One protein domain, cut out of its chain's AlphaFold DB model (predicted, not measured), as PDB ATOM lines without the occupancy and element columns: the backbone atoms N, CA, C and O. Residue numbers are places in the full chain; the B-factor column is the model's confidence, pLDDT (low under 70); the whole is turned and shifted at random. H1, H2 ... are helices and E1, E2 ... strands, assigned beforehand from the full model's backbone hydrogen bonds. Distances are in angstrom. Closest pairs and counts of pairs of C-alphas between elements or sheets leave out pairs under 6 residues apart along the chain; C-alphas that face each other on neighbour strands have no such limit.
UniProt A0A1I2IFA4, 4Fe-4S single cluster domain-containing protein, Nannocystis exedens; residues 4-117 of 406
ATOM      1  N   TRP A   4     -26.434  11.886   7.145       94.12
ATOM      2  CA  TRP A   4     -26.793  10.480   7.319       94.12
ATOM      3  C   TRP A   4     -26.504   9.673   6.052       94.12
ATOM      4  O   TRP A   4     -26.382  10.225   4.958       94.12
ATOM      5  N   SER A   5     -26.438   8.357   6.219       94.44
ATOM      6  CA  SER A   5     -26.315   7.398   5.125       94.44
ATOM      7  C   SER A   5     -27.634   6.646   4.962       94.44
ATOM      8  O   SER A   5     -28.271   6.287   5.954       94.44
ATOM      9  N   THR A   6     -28.035   6.380   3.723       94.00
ATOM     10  CA  THR A   6     -29.250   5.622   3.393       94.00
ATOM     11  C   THR A   6     -29.038   4.723   2.171       94.00
ATOM     12  O   THR A   6     -27.951   4.690   1.582       94.00
ATOM     13  N   ASN A   7     -30.048   3.933   1.806       92.69
ATOM     14  CA  ASN A   7     -29.983   3.015   0.675       92.69
ATOM     15  C   ASN A   7     -31.288   2.982  -0.124       92.69
ATOM     16  O   ASN A   7     -32.370   2.845   0.440       92.69
ATOM     17  N   HIS A   8     -31.170   3.003  -1.451       90.50
ATOM     18  CA  HIS A   8     -32.301   2.800  -2.353       90.50
ATOM     19  C   HIS A   8     -31.965   1.756  -3.413       90.50
ATOM     20  O   HIS A   8     -31.040   1.958  -4.196       90.50
ATOM     21  N   ASP A   9     -32.701   0.641  -3.450       87.12
ATOM     22  CA  ASP A   9     -32.511  -0.443  -4.426       87.12
ATOM     23  C   ASP A   9     -31.037  -0.885  -4.559       87.12
ATOM     24  O   ASP A   9     -30.481  -1.006  -5.657       87.12
ATOM     25  N   GLY A  10     -30.367  -1.068  -3.416       87.00
ATOM     26  CA  GLY A  10     -28.966  -1.484  -3.352       87.00
ATOM     27  C   GLY A  10     -27.958  -0.378  -3.683       87.00
ATOM     28  O   GLY A  10     -26.770  -0.666  -3.799       87.00
ATOM     29  N   VAL A  11     -28.395   0.875  -3.835       90.06
ATOM     30  CA  VAL A  11     -27.527   2.046  -4.017       90.06
ATOM     31  C   VAL A  11     -27.271   2.707  -2.669       90.06
ATOM     32  O   VAL A  11     -28.214   3.176  -2.040       90.06
ATOM     33  N   ALA A  12     -26.009   2.775  -2.242       92.25
ATOM     34  CA  ALA A  12     -25.617   3.541  -1.061       92.25
ATOM     35  C   ALA A  12     -25.633   5.048  -1.358       92.25
ATOM     36  O   ALA A  12     -25.169   5.486  -2.417       92.25
ATOM     37  N   ILE A  13     -26.176   5.819  -0.419       95.06
ATOM     38  CA  ILE A  13     -26.402   7.255  -0.545       95.06
ATOM     39  C   ILE A  13     -25.890   7.937   0.720       95.06
ATOM     40  O   ILE A  13     -26.272   7.549   1.820       95.06
ATOM     41  N   GLU A  14     -25.092   8.985   0.555       95.69
ATOM     42  CA  GLU A  14     -24.674   9.866   1.646       95.69
ATOM     43  C   GLU A  14     -25.372  11.218   1.500       95.69
ATOM     44  O   GLU A  14     -25.388  11.795   0.410       95.69
ATOM     45  N   VAL A  15     -25.945  11.726   2.589       93.06
ATOM     46  CA  VAL A  15     -26.670  12.999   2.616       93.06
ATOM     47  C   VAL A  15     -26.080  13.915   3.680       93.06
ATOM     48  O   VAL A  15     -25.822  13.492   4.807       93.06
ATOM     49  N   ALA A  16     -25.904  15.191   3.346       91.88
ATOM     50  CA  ALA A  16     -25.488  16.226   4.282       91.88
ATOM     51  C   ALA A  16     -26.347  17.487   4.136       91.88
ATOM     52  O   ALA A  16     -26.624  17.947   3.029       91.88
ATOM     53  N   VAL A  17     -26.727  18.080   5.267       87.19
ATOM     54  CA  VAL A  17     -27.328  19.415   5.325       87.19
ATOM     55  C   VAL A  17     -26.205  20.443   5.396       87.19
ATOM     56  O   VAL A  17     -25.384  20.432   6.326       87.19
ATOM     57  N   ILE A  18     -26.172  21.332   4.409       85.25
ATOM     58  CA  ILE A  18     -25.212  22.434   4.322       85.25
ATOM     59  C   ILE A  18     -25.948  23.757   4.562       85.25
ATOM     60  O   ILE A  18     -27.039  23.972   4.036       85.25
ATOM     61  N   GLY A  19     -25.364  24.638   5.376       71.44
ATOM     62  CA  GLY A  19     -25.935  25.964   5.619       71.44
ATOM     63  C   GLY A  19     -25.812  26.818   4.360       71.44
ATOM     64  O   GLY A  19     -24.700  26.995   3.858       71.44
ATOM     65  N   GLY A  20     -26.934  27.306   3.831       61.38
ATOM     66  CA  GLY A  20     -26.953  28.184   2.661       61.38
ATOM     67  C   GLY A  20     -26.909  29.671   3.014       61.38
ATOM     68  O   GLY A  20     -26.975  30.078   4.177       61.38
ATOM     69  N   GLU A  21     -26.792  30.504   1.981       54.44
ATOM     70  CA  GLU A  21     -26.901  31.958   2.113       54.44
ATOM     71  C   GLU A  21     -28.309  32.354   2.604       54.44
ATOM     72  O   GLU A  21     -29.295  31.686   2.305       54.44
ATOM     73  N   ALA A  22     -28.407  33.434   3.384       53.47
ATOM     74  CA  ALA A  22     -29.668  33.970   3.921       53.47
ATOM     75  C   ALA A  22     -30.499  33.023   4.827       53.47
ATOM     76  O   ALA A  22     -31.675  33.287   5.068       53.47
ATOM     77  N   GLY A  23     -29.892  31.973   5.396       56.91
ATOM     78  CA  GLY A  23     -30.560  31.085   6.360       56.91
ATOM     79  C   GLY A  23     -31.409  29.977   5.725       56.91
ATOM     80  O   GLY A  23     -32.230  29.370   6.411       56.91
ATOM     81  N   GLU A  24     -31.221  29.705   4.431       66.12
ATOM     82  CA  GLU A  24     -31.861  28.586   3.738       66.12
ATOM     83  C   GLU A  24     -30.912  27.385   3.671       66.12
ATOM     84  O   GLU A  24     -29.965  27.368   2.886       66.12
ATOM     85  N   ASP A  25     -31.159  26.358   4.486       75.00
ATOM     86  CA  ASP A  25     -30.414  25.098   4.402       75.00
ATOM     87  C   ASP A  25     -30.571  24.445   3.011       75.00
ATOM     88  O   ASP A  25     -31.652  24.452   2.410       75.00
ATOM     89  N   GLN A  26     -29.485  23.856   2.508       83.88
ATOM     90  CA  GLN A  26     -29.453  23.053   1.283       83.88
ATOM     91  C   GLN A  26     -29.104  21.596   1.616       83.88
ATOM     92  O   GLN A  26     -28.535  21.300   2.670       83.88
ATOM     93  N   LEU A  27     -29.408  20.682   0.692       85.44
ATOM     94  CA  LEU A  27     -28.982  19.281   0.788       85.44
ATOM     95  C   LEU A  27     -27.897  18.969  -0.229       85.44
ATOM     96  O   LEU A  27     -28.094  19.211  -1.417       85.44
ATOM     97  N   ASP A  28     -26.805  18.378   0.241       89.00
ATOM     98  CA  ASP A  28     -25.778  17.723  -0.562       89.00
ATOM     99  C   ASP A  28     -26.022  16.214  -0.539       89.00
ATOM    100  O   ASP A  28     -26.061  15.610   0.532       89.00
ATOM    101  N   VAL A  29     -26.210  15.604  -1.707       89.12
ATOM    102  CA  VAL A  29     -26.450  14.163  -1.834       89.12
ATOM    103  C   VAL A  29     -25.382  13.555  -2.725       89.12
ATOM    104  O   VAL A  29     -25.191  13.998  -3.860       89.12
ATOM    105  N   GLN A  30     -24.712  12.520  -2.230       91.88
ATOM    106  CA  GLN A  30     -23.684  11.778  -2.948       91.88
ATOM    107  C   GLN A  30     -24.127  10.337  -3.159       91.88
ATOM    108  O   GLN A  30     -24.566   9.655  -2.236       91.88
ATOM    109  N   VAL A  31     -23.994   9.871  -4.396       91.88
ATOM    110  CA  VAL A  31     -24.454   8.548  -4.819       91.88
ATOM    111  C   VAL A  31     -23.389   7.892  -5.687       91.88
ATOM    112  O   VAL A  31     -22.750   8.563  -6.502       91.88
ATOM    113  N   ALA A  32     -23.215   6.578  -5.544       87.88
ATOM    114  CA  ALA A  32     -22.377   5.767  -6.423       87.88
ATOM    115  C   ALA A  32     -23.117   4.502  -6.874       87.88
ATOM    116  O   ALA A  32     -23.704   3.800  -6.052       87.88
ATOM    117  N   VAL A  33     -23.048   4.185  -8.167       87.62
ATOM    118  CA  VAL A  33     -23.696   3.005  -8.766       87.62
ATOM    119  C   VAL A  33     -22.692   2.184  -9.573       87.62
ATOM    120  O   VAL A  33     -21.699   2.711 -10.073       87.62
ATOM    121  N   GLU A  34     -22.930   0.876  -9.672       83.88
ATOM    122  CA  GLU A  34     -22.047  -0.042 -10.410       83.88
ATOM    123  C   GLU A  34     -22.367  -0.132 -11.905       83.88
ATOM    124  O   GLU A  34     -21.505  -0.522 -12.691       83.88
ATOM    125  N   ASP A  35     -23.589   0.230 -12.297       82.12
ATOM    126  CA  ASP A  35     -24.034   0.215 -13.686       82.12
ATOM    127  C   ASP A  35     -23.262   1.217 -14.557       82.12
ATOM    128  O   ASP A  35     -22.604   2.140 -14.071       82.12
ATOM    129  N   ARG A  36     -23.407   1.054 -15.876       82.56
ATOM    130  CA  ARG A  36     -22.855   1.951 -16.902       82.56
ATOM    131  C   ARG A  36     -23.965   2.526 -17.780       82.56
ATOM    132  O   ARG A  36     -25.074   1.989 -17.795       82.56
ATOM    133  N   GLY A  37     -23.666   3.599 -18.512       83.81
ATOM    134  CA  GLY A  37     -24.603   4.250 -19.424       83.81
ATOM    135  C   GLY A  37     -25.885   4.754 -18.759       83.81
ATOM    136  O   GLY A  37     -25.913   5.127 -17.586       83.81
ATOM    137  N   GLU A  38     -26.979   4.761 -19.519       84.94
ATOM    138  CA  GLU A  38     -28.279   5.261 -19.051       84.94
ATOM    139  C   GLU A  38     -28.832   4.550 -17.802       84.94
ATOM    140  O   GLU A  38     -29.336   5.256 -16.928       84.94
ATOM    141  N   PRO A  39     -28.723   3.213 -17.634       86.44
ATOM    142  CA  PRO A  39     -29.127   2.555 -16.389       86.44
ATOM    143  C   PRO A  39     -28.444   3.127 -15.140       86.44
ATOM    144  O   PRO A  39     -29.082   3.259 -14.094       86.44
ATOM    145  N   ALA A  40     -27.171   3.524 -15.252       87.69
ATOM    146  CA  ALA A  40     -26.454   4.179 -14.163       87.69
ATOM    147  C   ALA A  40     -27.091   5.526 -13.811       87.69
ATOM    148  O   ALA A  40     -27.383   5.794 -12.648       87.69
ATOM    149  N   LEU A  41     -27.371   6.349 -14.822       88.94
ATOM    150  CA  LEU A  41     -27.999   7.658 -14.646       88.94
ATOM    151  C   LEU A  41     -29.423   7.550 -14.076       88.94
ATOM    152  O   LEU A  41     -29.801   8.339 -13.208       88.94
ATOM    153  N   GLU A  42     -30.197   6.550 -14.507       87.81
ATOM    154  CA  GLU A  42     -31.523   6.249 -13.955       87.81
ATOM    155  C   GLU A  42     -31.449   5.934 -12.460       87.81
ATOM    156  O   GLU A  42     -32.206   6.511 -11.676       87.81
ATOM    157  N   ARG A  43     -30.527   5.051 -12.054       88.19
ATOM    158  CA  ARG A  43     -30.339   4.697 -10.640       88.19
ATOM    159  C   ARG A  43     -29.813   5.869  -9.819       88.19
ATOM    160  O   ARG A  43     -30.284   6.056  -8.701       88.19
ATOM    161  N   LEU A  44     -28.908   6.680 -10.371       89.62
ATOM    162  CA  LEU A  44     -28.439   7.909  -9.727       89.62
ATOM    163  C   LEU A  44     -29.614   8.861  -9.465       89.62
ATOM    164  O   LEU A  44     -29.836   9.243  -8.319       89.62
ATOM    165  N   LEU A  45     -30.427   9.189 -10.477       88.62
ATOM    166  CA  LEU A  45     -31.598  10.054 -10.278       88.62
ATOM    167  C   LEU A  45     -32.638   9.440  -9.330       88.62
ATOM    168  O   LEU A  45     -33.257  10.173  -8.559       88.62
ATOM    169  N   ALA A  46     -32.860   8.124  -9.372       87.25
ATOM    170  CA  ALA A  46     -33.780   7.447  -8.457       87.25
ATOM    171  C   ALA A  46     -33.302   7.539  -7.000       87.25
ATOM    172  O   ALA A  46     -34.081   7.903  -6.120       87.25
ATOM    173  N   ALA A  47     -32.012   7.302  -6.759       90.00
ATOM    174  CA  ALA A  47     -31.381   7.465  -5.457       90.00
ATOM    175  C   ALA A  47     -31.481   8.913  -4.950       90.00
ATOM    176  O   ALA A  47     -31.883   9.138  -3.810       90.00
ATOM    177  N   LEU A  48     -31.230   9.902  -5.815       89.88
ATOM    178  CA  LEU A  48     -31.426  11.319  -5.494       89.88
ATOM    179  C   LEU A  48     -32.883  11.639  -5.107       89.88
ATOM    180  O   LEU A  48     -33.121  12.360  -4.137       89.88
ATOM    181  N   ARG A  49     -33.873  11.088  -5.828       87.06
ATOM    182  CA  ARG A  49     -35.306  11.241  -5.497       87.06
ATOM    183  C   ARG A  49     -35.663  10.608  -4.157       87.06
ATOM    184  O   ARG A  49     -36.474  11.170  -3.429       87.06
ATOM    185  N   HIS A  50     -35.095   9.447  -3.846       87.81
ATOM    186  CA  HIS A  50     -35.322   8.775  -2.573       87.81
ATOM    187  C   HIS A  50     -34.749   9.587  -1.405       87.81
ATOM    188  O   HIS A  50     -35.490   9.906  -0.475       87.81
ATOM    189  N   ALA A  51     -33.487  10.010  -1.518       89.00
ATOM    190  CA  ALA A  51     -32.774  10.800  -0.511       89.00
ATOM    191  C   ALA A  51     -33.473  12.122  -0.160       89.00
ATOM    192  O   ALA A  51     -33.368  12.625   0.953       89.00
ATOM    193  N   THR A  52     -34.189  12.690  -1.133       86.00
ATOM    194  CA  THR A  52     -34.932  13.949  -0.994       86.00
ATOM    195  C   THR A  52     -36.425  13.742  -0.743       86.00
ATOM    196  O   THR A  52     -37.180  14.708  -0.630       86.00
ATOM    197  N   SER A  53     -36.883  12.492  -0.637       83.00
ATOM    198  CA  SER A  53     -38.287  12.203  -0.379       83.00
ATOM    199  C   SER A  53     -38.693  12.668   1.020       83.00
ATOM    200  O   SER A  53     -37.920  12.603   1.972       83.00
ATOM    201  N   GLN A  54     -39.940  13.119   1.167       79.38
ATOM    202  CA  GLN A  54     -40.434  13.617   2.453       79.38
ATOM    203  C   GLN A  54     -40.360  12.556   3.560       79.38
ATOM    204  O   GLN A  54     -40.050  12.893   4.696       79.38
ATOM    205  N   ALA A  55     -40.631  11.289   3.234       81.31
ATOM    206  CA  ALA A  55     -40.547  10.193   4.197       81.31
ATOM    207  C   ALA A  55     -39.118  10.023   4.732       81.31
ATOM    208  O   ALA A  55     -38.929   9.934   5.943       81.31
ATOM    209  N   GLU A  56     -38.129  10.052   3.836       87.56
ATOM    210  CA  GLU A  56     -36.713   9.931   4.185       87.56
ATOM    211  C   GLU A  56     -36.246  11.104   5.054       87.56
ATOM    212  O   GLU A  56     -35.679  10.920   6.126       87.56
ATOM    213  N   LEU A  57     -36.563  12.332   4.640       86.69
ATOM    214  CA  LEU A  57     -36.157  13.537   5.365       86.69
ATOM    215  C   LEU A  57     -36.758  13.603   6.774       86.69
ATOM    216  O   LEU A  57     -36.059  13.947   7.727       86.69
ATOM    217  N   LEU A  58     -38.034  13.231   6.926       85.19
ATOM    218  CA  LEU A  58     -38.699  13.190   8.230       85.19
ATOM    219  C   LEU A  58     -38.105  12.119   9.150       85.19
ATOM    220  O   LEU A  58     -37.941  12.385  10.339       85.19
ATOM    221  N   ALA A  59     -37.739  10.948   8.615       87.88
ATOM    222  CA  ALA A  59     -37.086   9.889   9.389       87.88
ATOM    223  C   ALA A  59     -35.744  10.342   9.997       87.88
ATOM    224  O   ALA A  59     -35.340   9.837  11.045       87.88
ATOM    225  N   HIS A  60     -35.098  11.338   9.385       90.00
ATOM    226  CA  HIS A  60     -33.831  11.921   9.831       90.00
ATOM    227  C   HIS A  60     -33.965  13.329  10.440       90.00
ATOM    228  O   HIS A  60     -32.966  14.021  10.631       90.00
ATOM    229  N   GLY A  61     -35.185  13.759  10.785       86.44
ATOM    230  CA  GLY A  61     -35.424  15.019  11.499       86.44
ATOM    231  C   GLY A  61     -35.193  16.288  10.670       86.44
ATOM    232  O   GLY A  61     -35.063  17.373  11.237       86.44
ATOM    233  N   VAL A  62     -35.152  16.185   9.338       82.88
ATOM    234  CA  VAL A  62     -35.006  17.334   8.434       82.88
ATOM    235  C   VAL A  62     -36.387  17.854   8.034       82.88
ATOM    236  O   VAL A  62     -37.135  17.214   7.295       82.88
ATOM    237  N   ALA A  63     -36.733  19.051   8.513       73.81
ATOM    238  CA  ALA A  63     -38.019  19.683   8.234       73.81
ATOM    239  C   ALA A  63     -38.018  20.441   6.893       73.81
ATOM    240  O   ALA A  63     -37.485  21.547   6.755       73.81
ATOM    241  N   GLY A  64     -38.701  19.892   5.895       65.44
ATOM    242  CA  GLY A  64     -38.869  20.517   4.585       65.44
ATOM    243  C   GLY A  64     -39.001  19.468   3.495       65.44
ATOM    244  O   GLY A  64     -38.672  18.306   3.699       65.44
ATOM    245  N   ALA A  65     -39.496  19.872   2.331       67.00
ATOM    246  CA  ALA A  65     -39.475  19.020   1.151       67.00
ATOM    247  C   ALA A  65     -38.354  19.493   0.227       67.00
ATOM    248  O   ALA A  65     -38.146  20.695   0.083       67.00
ATOM    249  N   TYR A  66     -37.678  18.552  -0.416       76.75
ATOM    250  CA  TYR A  66     -36.772  18.796  -1.530       76.75
ATOM    251  C   TYR A  66     -37.271  17.919  -2.678       76.75
ATOM    252  O   TYR A  66     -37.841  16.851  -2.447       76.75
ATOM    253  N   ARG A  67     -37.159  18.374  -3.921       72.19
ATOM    254  CA  ARG A  67     -37.551  17.568  -5.082       72.19
ATOM    255  C   ARG A  67     -36.488  17.662  -6.159       72.19
ATOM    256  O   ARG A  67     -35.688  18.588  -6.161       72.19
ATOM    257  N   VAL A  68     -36.509  16.742  -7.121       71.50
ATOM    258  CA  VAL A  68     -35.629  16.843  -8.300       71.50
ATOM    259  C   VAL A  68     -35.874  18.133  -9.081       71.50
ATOM    260  O   VAL A  68     -34.948  18.665  -9.677       71.50
ATOM    261  N   GLU A  69     -37.086  18.684  -9.032       72.62
ATOM    262  CA  GLU A  69     -37.382  19.995  -9.610       72.62
ATOM    263  C   GLU A  69     -36.699  21.162  -8.867       72.62
ATOM    264  O   GLU A  69     -36.560  22.235  -9.441       72.62
ATOM    265  N   ASP A  70     -36.253  20.958  -7.623       75.69
ATOM    266  CA  ASP A  70     -35.521  21.938  -6.806       75.69
ATOM    267  C   ASP A  70     -33.990  21.681  -6.824       75.69
ATOM    268  O   ASP A  70     -33.238  22.234  -6.014       75.69
ATOM    269  N   LEU A  71     -33.512  20.824  -7.740       85.44
ATOM    270  CA  LEU A  71     -32.093  20.517  -7.930       85.44
ATOM    271  C   LEU A  71     -31.352  21.728  -8.520       85.44
ATOM    272  O   LEU A  71     -31.611  22.150  -9.649       85.44
ATOM    273  N   LEU A  72     -30.397  22.264  -7.762       85.44
ATOM    274  CA  LEU A  72     -29.587  23.422  -8.140       85.44
ATOM    275  C   LEU A  72     -28.440  23.034  -9.060       85.44
ATOM    276  O   LEU A  72     -28.198  23.695 -10.068       85.44
ATOM    277  N   ALA A  73     -27.732  21.972  -8.691       90.12
ATOM    278  CA  ALA A  73     -26.563  21.507  -9.406       90.12
ATOM    279  C   ALA A  73     -26.441  19.990  -9.316       90.12
ATOM    280  O   ALA A  73     -26.745  19.403  -8.278       90.12
ATOM    281  N   VAL A  74     -25.950  19.376 -10.389       92.62
ATOM    282  CA  VAL A  74     -25.483  17.991 -10.403       92.62
ATOM    283  C   VAL A  74     -24.112  17.917 -11.065       92.62
ATOM    284  O   VAL A  74     -23.914  18.401 -12.179       92.62
ATOM    285  N   ASP A  75     -23.172  17.308 -10.352       92.12
ATOM    286  CA  ASP A  75     -21.844  16.930 -10.825       92.12
ATOM    287  C   ASP A  75     -21.819  15.405 -10.939       92.12
ATOM    288  O   ASP A  75     -21.817  14.697  -9.925       92.12
ATOM    289  N   ALA A  76     -21.897  14.903 -12.169       91.38
ATOM    290  CA  ALA A  76     -21.909  13.480 -12.469       91.38
ATOM    291  C   ALA A  76     -20.562  13.032 -13.050       91.38
ATOM    292  O   ALA A  76     -20.066  13.597 -14.019       91.38
ATOM    293  N   ALA A  77     -19.998  11.964 -12.498       89.31
ATOM    294  CA  ALA A  77     -18.854  11.267 -13.064       89.31
ATOM    295  C   ALA A  77     -19.340   9.960 -13.702       89.31
ATOM    296  O   ALA A  77     -19.907   9.116 -13.002       89.31
ATOM    297  N   VAL A  78     -19.139   9.803 -15.008       87.06
ATOM    298  CA  VAL A  78     -19.597   8.650 -15.807       87.06
ATOM    299  C   VAL A  78     -18.425   8.014 -16.547       87.06
ATOM    300  O   VAL A  78     -17.365   8.618 -16.637       87.06
ATOM    301  N   VAL A  79     -18.605   6.797 -17.062       80.06
ATOM    302  CA  VAL A  79     -17.562   6.100 -17.833       80.06
ATOM    303  C   VAL A  79     -17.197   6.911 -19.087       80.06
ATOM    304  O   VAL A  79     -18.076   7.508 -19.704       80.06
ATOM    305  N   ASP A  80     -15.903   6.966 -19.415       67.06
ATOM    306  CA  ASP A  80     -15.279   7.939 -20.331       67.06
ATOM    307  C   ASP A  80     -15.936   8.099 -21.715       67.06
ATOM    308  O   ASP A  80     -15.862   9.172 -22.312       67.06
ATOM    309  N   ASP A  81     -16.602   7.072 -22.236       72.38
ATOM    310  CA  ASP A  81     -17.261   7.079 -23.545       72.38
ATOM    311  C   ASP A  81     -18.697   7.642 -23.534       72.38
ATOM    312  O   ASP A  81     -19.305   7.807 -24.596       72.38
ATOM    313  N   ASP A  82     -19.235   7.999 -22.362       79.50
ATOM    314  CA  ASP A  82     -20.642   8.380 -22.185       79.50
ATOM    315  C   ASP A  82     -20.879   9.874 -21.869       79.50
ATOM    316  O   ASP A  82     -22.038  10.277 -21.755       79.50
ATOM    317  N   GLU A  83     -19.855  10.731 -21.759       87.50
ATOM    318  CA  GLU A  83     -19.991  12.110 -21.229       87.50
ATOM    319  C   GLU A  83     -21.083  12.940 -21.932       87.50
ATOM    320  O   GLU A  83     -22.074  13.341 -21.316       87.50
ATOM    321  N   ALA A  84     -20.953  13.155 -23.245       88.00
ATOM    322  CA  ALA A  84     -21.893  13.986 -23.997       88.00
ATOM    323  C   ALA A  84     -23.310  13.385 -24.020       88.00
ATOM    324  O   ALA A  84     -24.309  14.107 -24.094       88.00
ATOM    325  N   ARG A  85     -23.417  12.051 -23.981       88.06
ATOM    326  CA  ARG A  85     -24.703  11.353 -23.902       88.06
ATOM    327  C   ARG A  85     -25.341  11.557 -22.532       88.06
ATOM    328  O   ARG A  85     -26.522  11.891 -22.471       88.06
ATOM    329  N   ALA A  86     -24.569  11.399 -21.465       89.94
ATOM    330  CA  ALA A  86     -25.013  11.579 -20.095       89.94
ATOM    331  C   ALA A  86     -25.446  13.021 -19.826       89.94
ATOM    332  O   ALA A  86     -26.495  13.236 -19.220       89.94
ATOM    333  N   GLU A  87     -24.712  14.010 -20.343       92.06
ATOM    334  CA  GLU A  87     -25.103  15.412 -20.217       92.06
ATOM    335  C   GLU A  87     -26.448  15.679 -20.903       92.06
ATOM    336  O   GLU A  87     -27.354  16.232 -20.278       92.06
ATOM    337  N   ARG A  88     -26.627  15.233 -22.156       90.62
ATOM    338  CA  ARG A  88     -27.918  15.360 -22.859       90.62
ATOM    339  C   ARG A  88     -29.046  14.666 -22.100       90.62
ATOM    340  O   ARG A  88     -30.125  15.237 -21.944       90.62
ATOM    341  N   TRP A  89     -28.786  13.459 -21.600       91.19
ATOM    342  CA  TRP A  89     -29.756  12.672 -20.847       91.19
ATOM    343  C   TRP A  89     -30.196  13.383 -19.560       91.19
ATOM    344  O   TRP A  89     -31.398  13.448 -19.285       91.19
ATOM    345  N   LEU A  90     -29.246  13.958 -18.808       90.69
ATOM    346  CA  LEU A  90     -29.498  14.724 -17.584       90.69
ATOM    347  C   LEU A  90     -30.255  16.018 -17.891       90.69
ATOM    348  O   LEU A  90     -31.279  16.282 -17.268       90.69
ATOM    349  N   ARG A  91     -29.820  16.791 -18.895       90.06
ATOM    350  CA  ARG A  91     -30.488  18.044 -19.297       90.06
ATOM    351  C   ARG A  91     -31.939  17.836 -19.718       90.06
ATOM    352  O   ARG A  91     -32.764  18.706 -19.469       90.06
ATOM    353  N   ARG A  92     -32.267  16.684 -20.309       88.06
ATOM    354  CA  ARG A  92     -33.650  16.339 -20.665       88.06
ATOM    355  C   ARG A  92     -34.533  16.037 -19.445       88.06
ATOM    356  O   ARG A  92     -35.750  16.128 -19.543       88.06
ATOM    357  N   ARG A  93     -33.948  15.652 -18.306       88.25
ATOM    358  CA  ARG A  93     -34.661  15.133 -17.119       88.25
ATOM    359  C   ARG A  93     -34.621  16.068 -15.908       88.25
ATOM    360  O   ARG A  93     -35.231  15.752 -14.885       88.25
ATOM    361  N   LEU A  94     -33.910  17.184 -16.018       85.94
ATOM    362  CA  LEU A  94     -33.701  18.179 -14.968       85.94
ATOM    363  C   LEU A  94     -34.250  19.543 -15.401       85.94
ATOM    364  O   LEU A  94     -34.552  19.756 -16.576       85.94
ATOM    365  N   SER A  95     -34.408  20.465 -14.450       79.00
ATOM    366  CA  SER A  95     -34.883  21.817 -14.766       79.00
ATOM    367  C   SER A  95     -33.891  22.539 -15.680       79.00
ATOM    368  O   SER A  95     -32.683  22.321 -15.583       79.00
ATOM    369  N   LYS A  96     -34.380  23.452 -16.532       78.75
ATOM    370  CA  LYS A  96     -33.516  24.250 -17.426       78.75
ATOM    371  C   LYS A  96     -32.503  25.096 -16.635       78.75
ATOM    372  O   LYS A  96     -31.430  25.400 -17.143       78.75
ATOM    373  N   GLU A  97     -32.839  25.452 -15.397       80.69
ATOM    374  CA  GLU A  97     -32.024  26.238 -14.468       80.69
ATOM    375  C   GLU A  97     -31.007  25.398 -13.676       80.69
ATOM    376  O   GLU A  97     -30.157  25.967 -12.990       80.69
ATOM    377  N   THR A  98     -31.081  24.064 -13.738       87.00
ATOM    378  CA  THR A  98     -30.141  23.188 -13.033       87.00
ATOM    379  C   THR A  98     -28.764  23.259 -13.694       87.00
ATOM    380  O   THR A  98     -28.611  22.989 -14.889       87.00
ATOM    381  N   ALA A  99     -27.730  23.567 -12.910       90.62
ATOM    382  CA  ALA A  99     -26.351  23.478 -13.367       90.62
ATOM    383  C   ALA A  99     -25.953  22.001 -13.526       90.62
ATOM    384  O   ALA A  99     -25.931  21.247 -12.557       90.62
ATOM    385  N   VAL A 100     -25.643  21.578 -14.750       93.62
ATOM    386  CA  VAL A 100     -25.229  20.201 -15.052       93.62
ATOM    387  C   VAL A 100     -23.757  20.209 -15.441       93.62
ATOM    388  O   VAL A 100     -23.378  20.901 -16.386       93.62
ATOM    389  N   GLN A 101     -22.947  19.439 -14.718       94.12
ATOM    390  CA  GLN A 101     -21.573  19.103 -15.083       94.12
ATOM    391  C   GLN A 101     -21.448  17.587 -15.186       94.12
ATOM    392  O   GLN A 101     -21.917  16.861 -14.308       94.12
ATOM    393  N   VAL A 102     -20.808  17.117 -16.252       93.12
ATOM    394  CA  VAL A 102     -20.490  15.703 -16.441       93.12
ATOM    395  C   VAL A 102     -18.994  15.583 -16.689       93.12
ATOM    396  O   VAL A 102     -18.427  16.414 -17.391       93.12
ATOM    397  N   ARG A 103     -18.341  14.599 -16.069       91.50
ATOM    398  CA  ARG A 103     -16.914  14.319 -16.262       91.50
ATOM    399  C   ARG A 103     -16.680  12.831 -16.527       91.50
ATOM    400  O   ARG A 103     -17.400  12.005 -15.954       91.50
ATOM    401  N   PRO A 104     -15.659  12.488 -17.325       88.12
ATOM    402  CA  PRO A 104     -15.216  11.114 -17.494       88.12
ATOM    403  C   PRO A 104     -14.615  10.576 -16.186       88.12
ATOM    404  O   PRO A 104     -14.111  11.335 -15.344       88.12
ATOM    405  N   ARG A 105     -14.706   9.262 -15.987       85.38
ATOM    406  CA  ARG A 105     -14.164   8.538 -14.841       85.38
ATOM    407  C   ARG A 105     -14.070   7.038 -15.120       85.38
ATOM    408  O   ARG A 105     -15.055   6.380 -15.450       85.38
ATOM    409  N   ASP A 106     -12.946   6.458 -14.710       77.31
ATOM    410  CA  ASP A 106     -12.794   5.010 -14.586       77.31
ATOM    411  C   ASP A 106     -13.642   4.396 -13.453       77.31
ATOM    412  O   ASP A 106     -13.579   4.789 -12.277       77.31
ATOM    413  N   GLY A 107     -14.394   3.345 -13.786       79.31
ATOM    414  CA  GLY A 107     -15.080   2.489 -12.817       79.31
ATOM    415  C   GLY A 107     -16.547   2.854 -12.576       79.31
ATOM    416  O   GLY A 107     -17.357   2.806 -13.495       79.31
ATOM    417  N   ARG A 108     -16.915   3.095 -11.308       81.62
ATOM    418  CA  ARG A 108     -18.312   3.297 -10.875       81.62
ATOM    419  C   ARG A 108     -18.784   4.721 -11.158       81.62
ATOM    420  O   ARG A 108     -18.098   5.671 -10.764       81.62
ATOM    421  N   ALA A 109     -19.980   4.859 -11.729       86.12
ATOM    422  CA  ALA A 109     -20.604   6.160 -11.917       86.12
ATOM    423  C   ALA A 109     -20.971   6.784 -10.564       86.12
ATOM    424  O   ALA A 109     -21.359   6.087  -9.618       86.12
ATOM    425  N   ARG A 110     -20.839   8.106 -10.459       89.56
ATOM    426  CA  ARG A 110     -21.154   8.867  -9.245       89.56
ATOM    427  C   ARG A 110     -21.900  10.141  -9.582       89.56
ATOM    428  O   ARG A 110     -21.678  10.715 -10.641       89.56
ATOM    429  N   ALA A 111     -22.722  10.611  -8.657       91.31
ATOM    430  CA  ALA A 111     -23.288  11.948  -8.723       91.31
ATOM    431  C   ALA A 111     -23.195  12.623  -7.362       91.31
ATOM    432  O   ALA A 111     -23.448  11.991  -6.333       91.31
ATOM    433  N   ARG A 112     -22.857  13.911  -7.379       92.75
ATOM    434  CA  ARG A 112     -23.052  14.832  -6.266       92.75
ATOM    435  C   ARG A 112     -24.088  15.863  -6.683       92.75
ATOM    436  O   ARG A 112     -23.970  16.457  -7.752       92.75
ATOM    437  N   ALA A 113     -25.110  16.046  -5.864       92.56
ATOM    438  CA  ALA A 113     -26.250  16.891  -6.169       92.56
ATOM    439  C   ALA A 113     -26.520  17.864  -5.026       92.56
ATOM    440  O   ALA A 113     -26.489  17.464  -3.864       92.56
ATOM    441  N   THR A 114     -26.829  19.113  -5.366       90.00
ATOM    442  CA  THR A 114     -27.211  20.141  -4.393       90.00
ATOM    443  C   THR A 114     -28.647  20.579  -4.632       90.00
ATOM    444  O   THR A 114     -29.004  20.931  -5.756       90.00
ATOM    445  N   PHE A 115     -29.470  20.591  -3.586       86.31
ATOM    446  CA  PHE A 115     -30.890  20.944  -3.665       86.31
ATOM    447  C   PHE A 115     -31.206  22.194  -2.850       86.31
ATOM    448  O   PHE A 115     -30.718  22.349  -1.730       86.31
ATOM    449  N   ALA A 116     -32.088  23.038  -3.382       80.62
ATOM    450  CA  ALA A 116     -32.737  24.081  -2.599       80.62
ATOM    451  C   ALA A 116     -33.943  23.510  -1.856       80.62
ATOM    452  O   ALA A 116     -34.635  22.616  -2.351       80.62
ATOM    453  N   ARG A 117     -34.239  24.078  -0.685       74.38
ATOM    454  CA  ARG A 117     -35.489  23.802   0.019       74.38
ATOM    455  C   ARG A 117     -36.676  24.166  -0.880       74.38
ATOM    456  O   ARG A 117     -36.672  25.201  -1.546       74.38
TER     457      ARG A 117
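This is residues 4 to 117 of the 406 residues of the protein "4Fe-4S single cluster domain-containing protein" of Nannocystis exedens (UniProt A0A1I2IFA4). One twisted sheet of six strands curls round the long helix H1, which packs on one of its faces; H3 packs on the same face, mainly over the edge strand E5, and the opposite face has no named helix. The small helix H2 lies off the sheet, past the last residue of H1. The printed part has 114 residues, with three named helices and six named strands in the order E1 E2 E3 H1 H2 E4 H3 E5 E6, in the mixed class of helices and strands. The sheet is mixed, in the order E1, E2, E3, E6, E4, E5. The whole is compact, with a radius of gyration of the C-alphas of 13.5 A and spans of 40 by 30 by 19 A.

Begin with the sheet: find C-alpha 4 at (-26.793, 10.480, 7.319), where E1, residues 4 to 8, begins. Next come E2, residues 11 to 18, 22.1 A long, and E3, residues 26 to 33, 23.2 A. Further on are E4, residues 71 to 78, 18.9 A, E5, residues 99 to 104, 17.1 A, and E6, residues 109 to 116, 23.6 A, ending at C-alpha 116, (-32.737, 24.081, -2.599). H1, residues 37 to 51, runs 21.6 A from C-alpha 37 at (-24.603, 4.250, -19.424). H2 is residues 54 to 59, and H3 is residues 83 to 93, 15.5 A.

E1, E2 and E3 form a meander, each strand the antiparallel neighbour of the one before; look for N 6 and O 13 at 2.8 A, and N 16 and O 28 at 2.8 A. E6 is antiparallel to E3, with N 29 and O 113 at 2.9 A, and to E4, with N 75 and O 112 at 2.8 A. E4 and E5 are parallel, with N 76 and O 101 at 2.9 A. E3, H1, H2 and E4 make a split strand-helix-strand unit, with E6 between its strands; E4, H3 and E5 make one whose strands are neighbours. Both crossovers are right-handed. H1 is on the sheet; the C-alphas of Val 33 and Ala 40 are its closest to E3, 6.2 A. H3, on the same face, runs along the strands at a height over the sheet of 8.8 A. With residues 37 to 41 alone, H1 touches H3 at a steep tilt of 44 degrees, closest at C-alphas 38 and 86, 7.2 A. H2 is not on the sheet and is close but not clearly touching H1, closest at C-alphas 50 and 56, 7.0 A. In H1 and H2 every O i to N i+4 pair is within hydrogen-bond range; in H3, 6 of 7 are.

The C-alphas of Gly 23 and Asp 81 are the two farthest apart, 40.6 A. The printed part has no cut, and its one long link joins H2 to E4 through 11 residues. Confidence is low, with pLDDT under 70, at residues 20 to 24, 64 to 65 and 80.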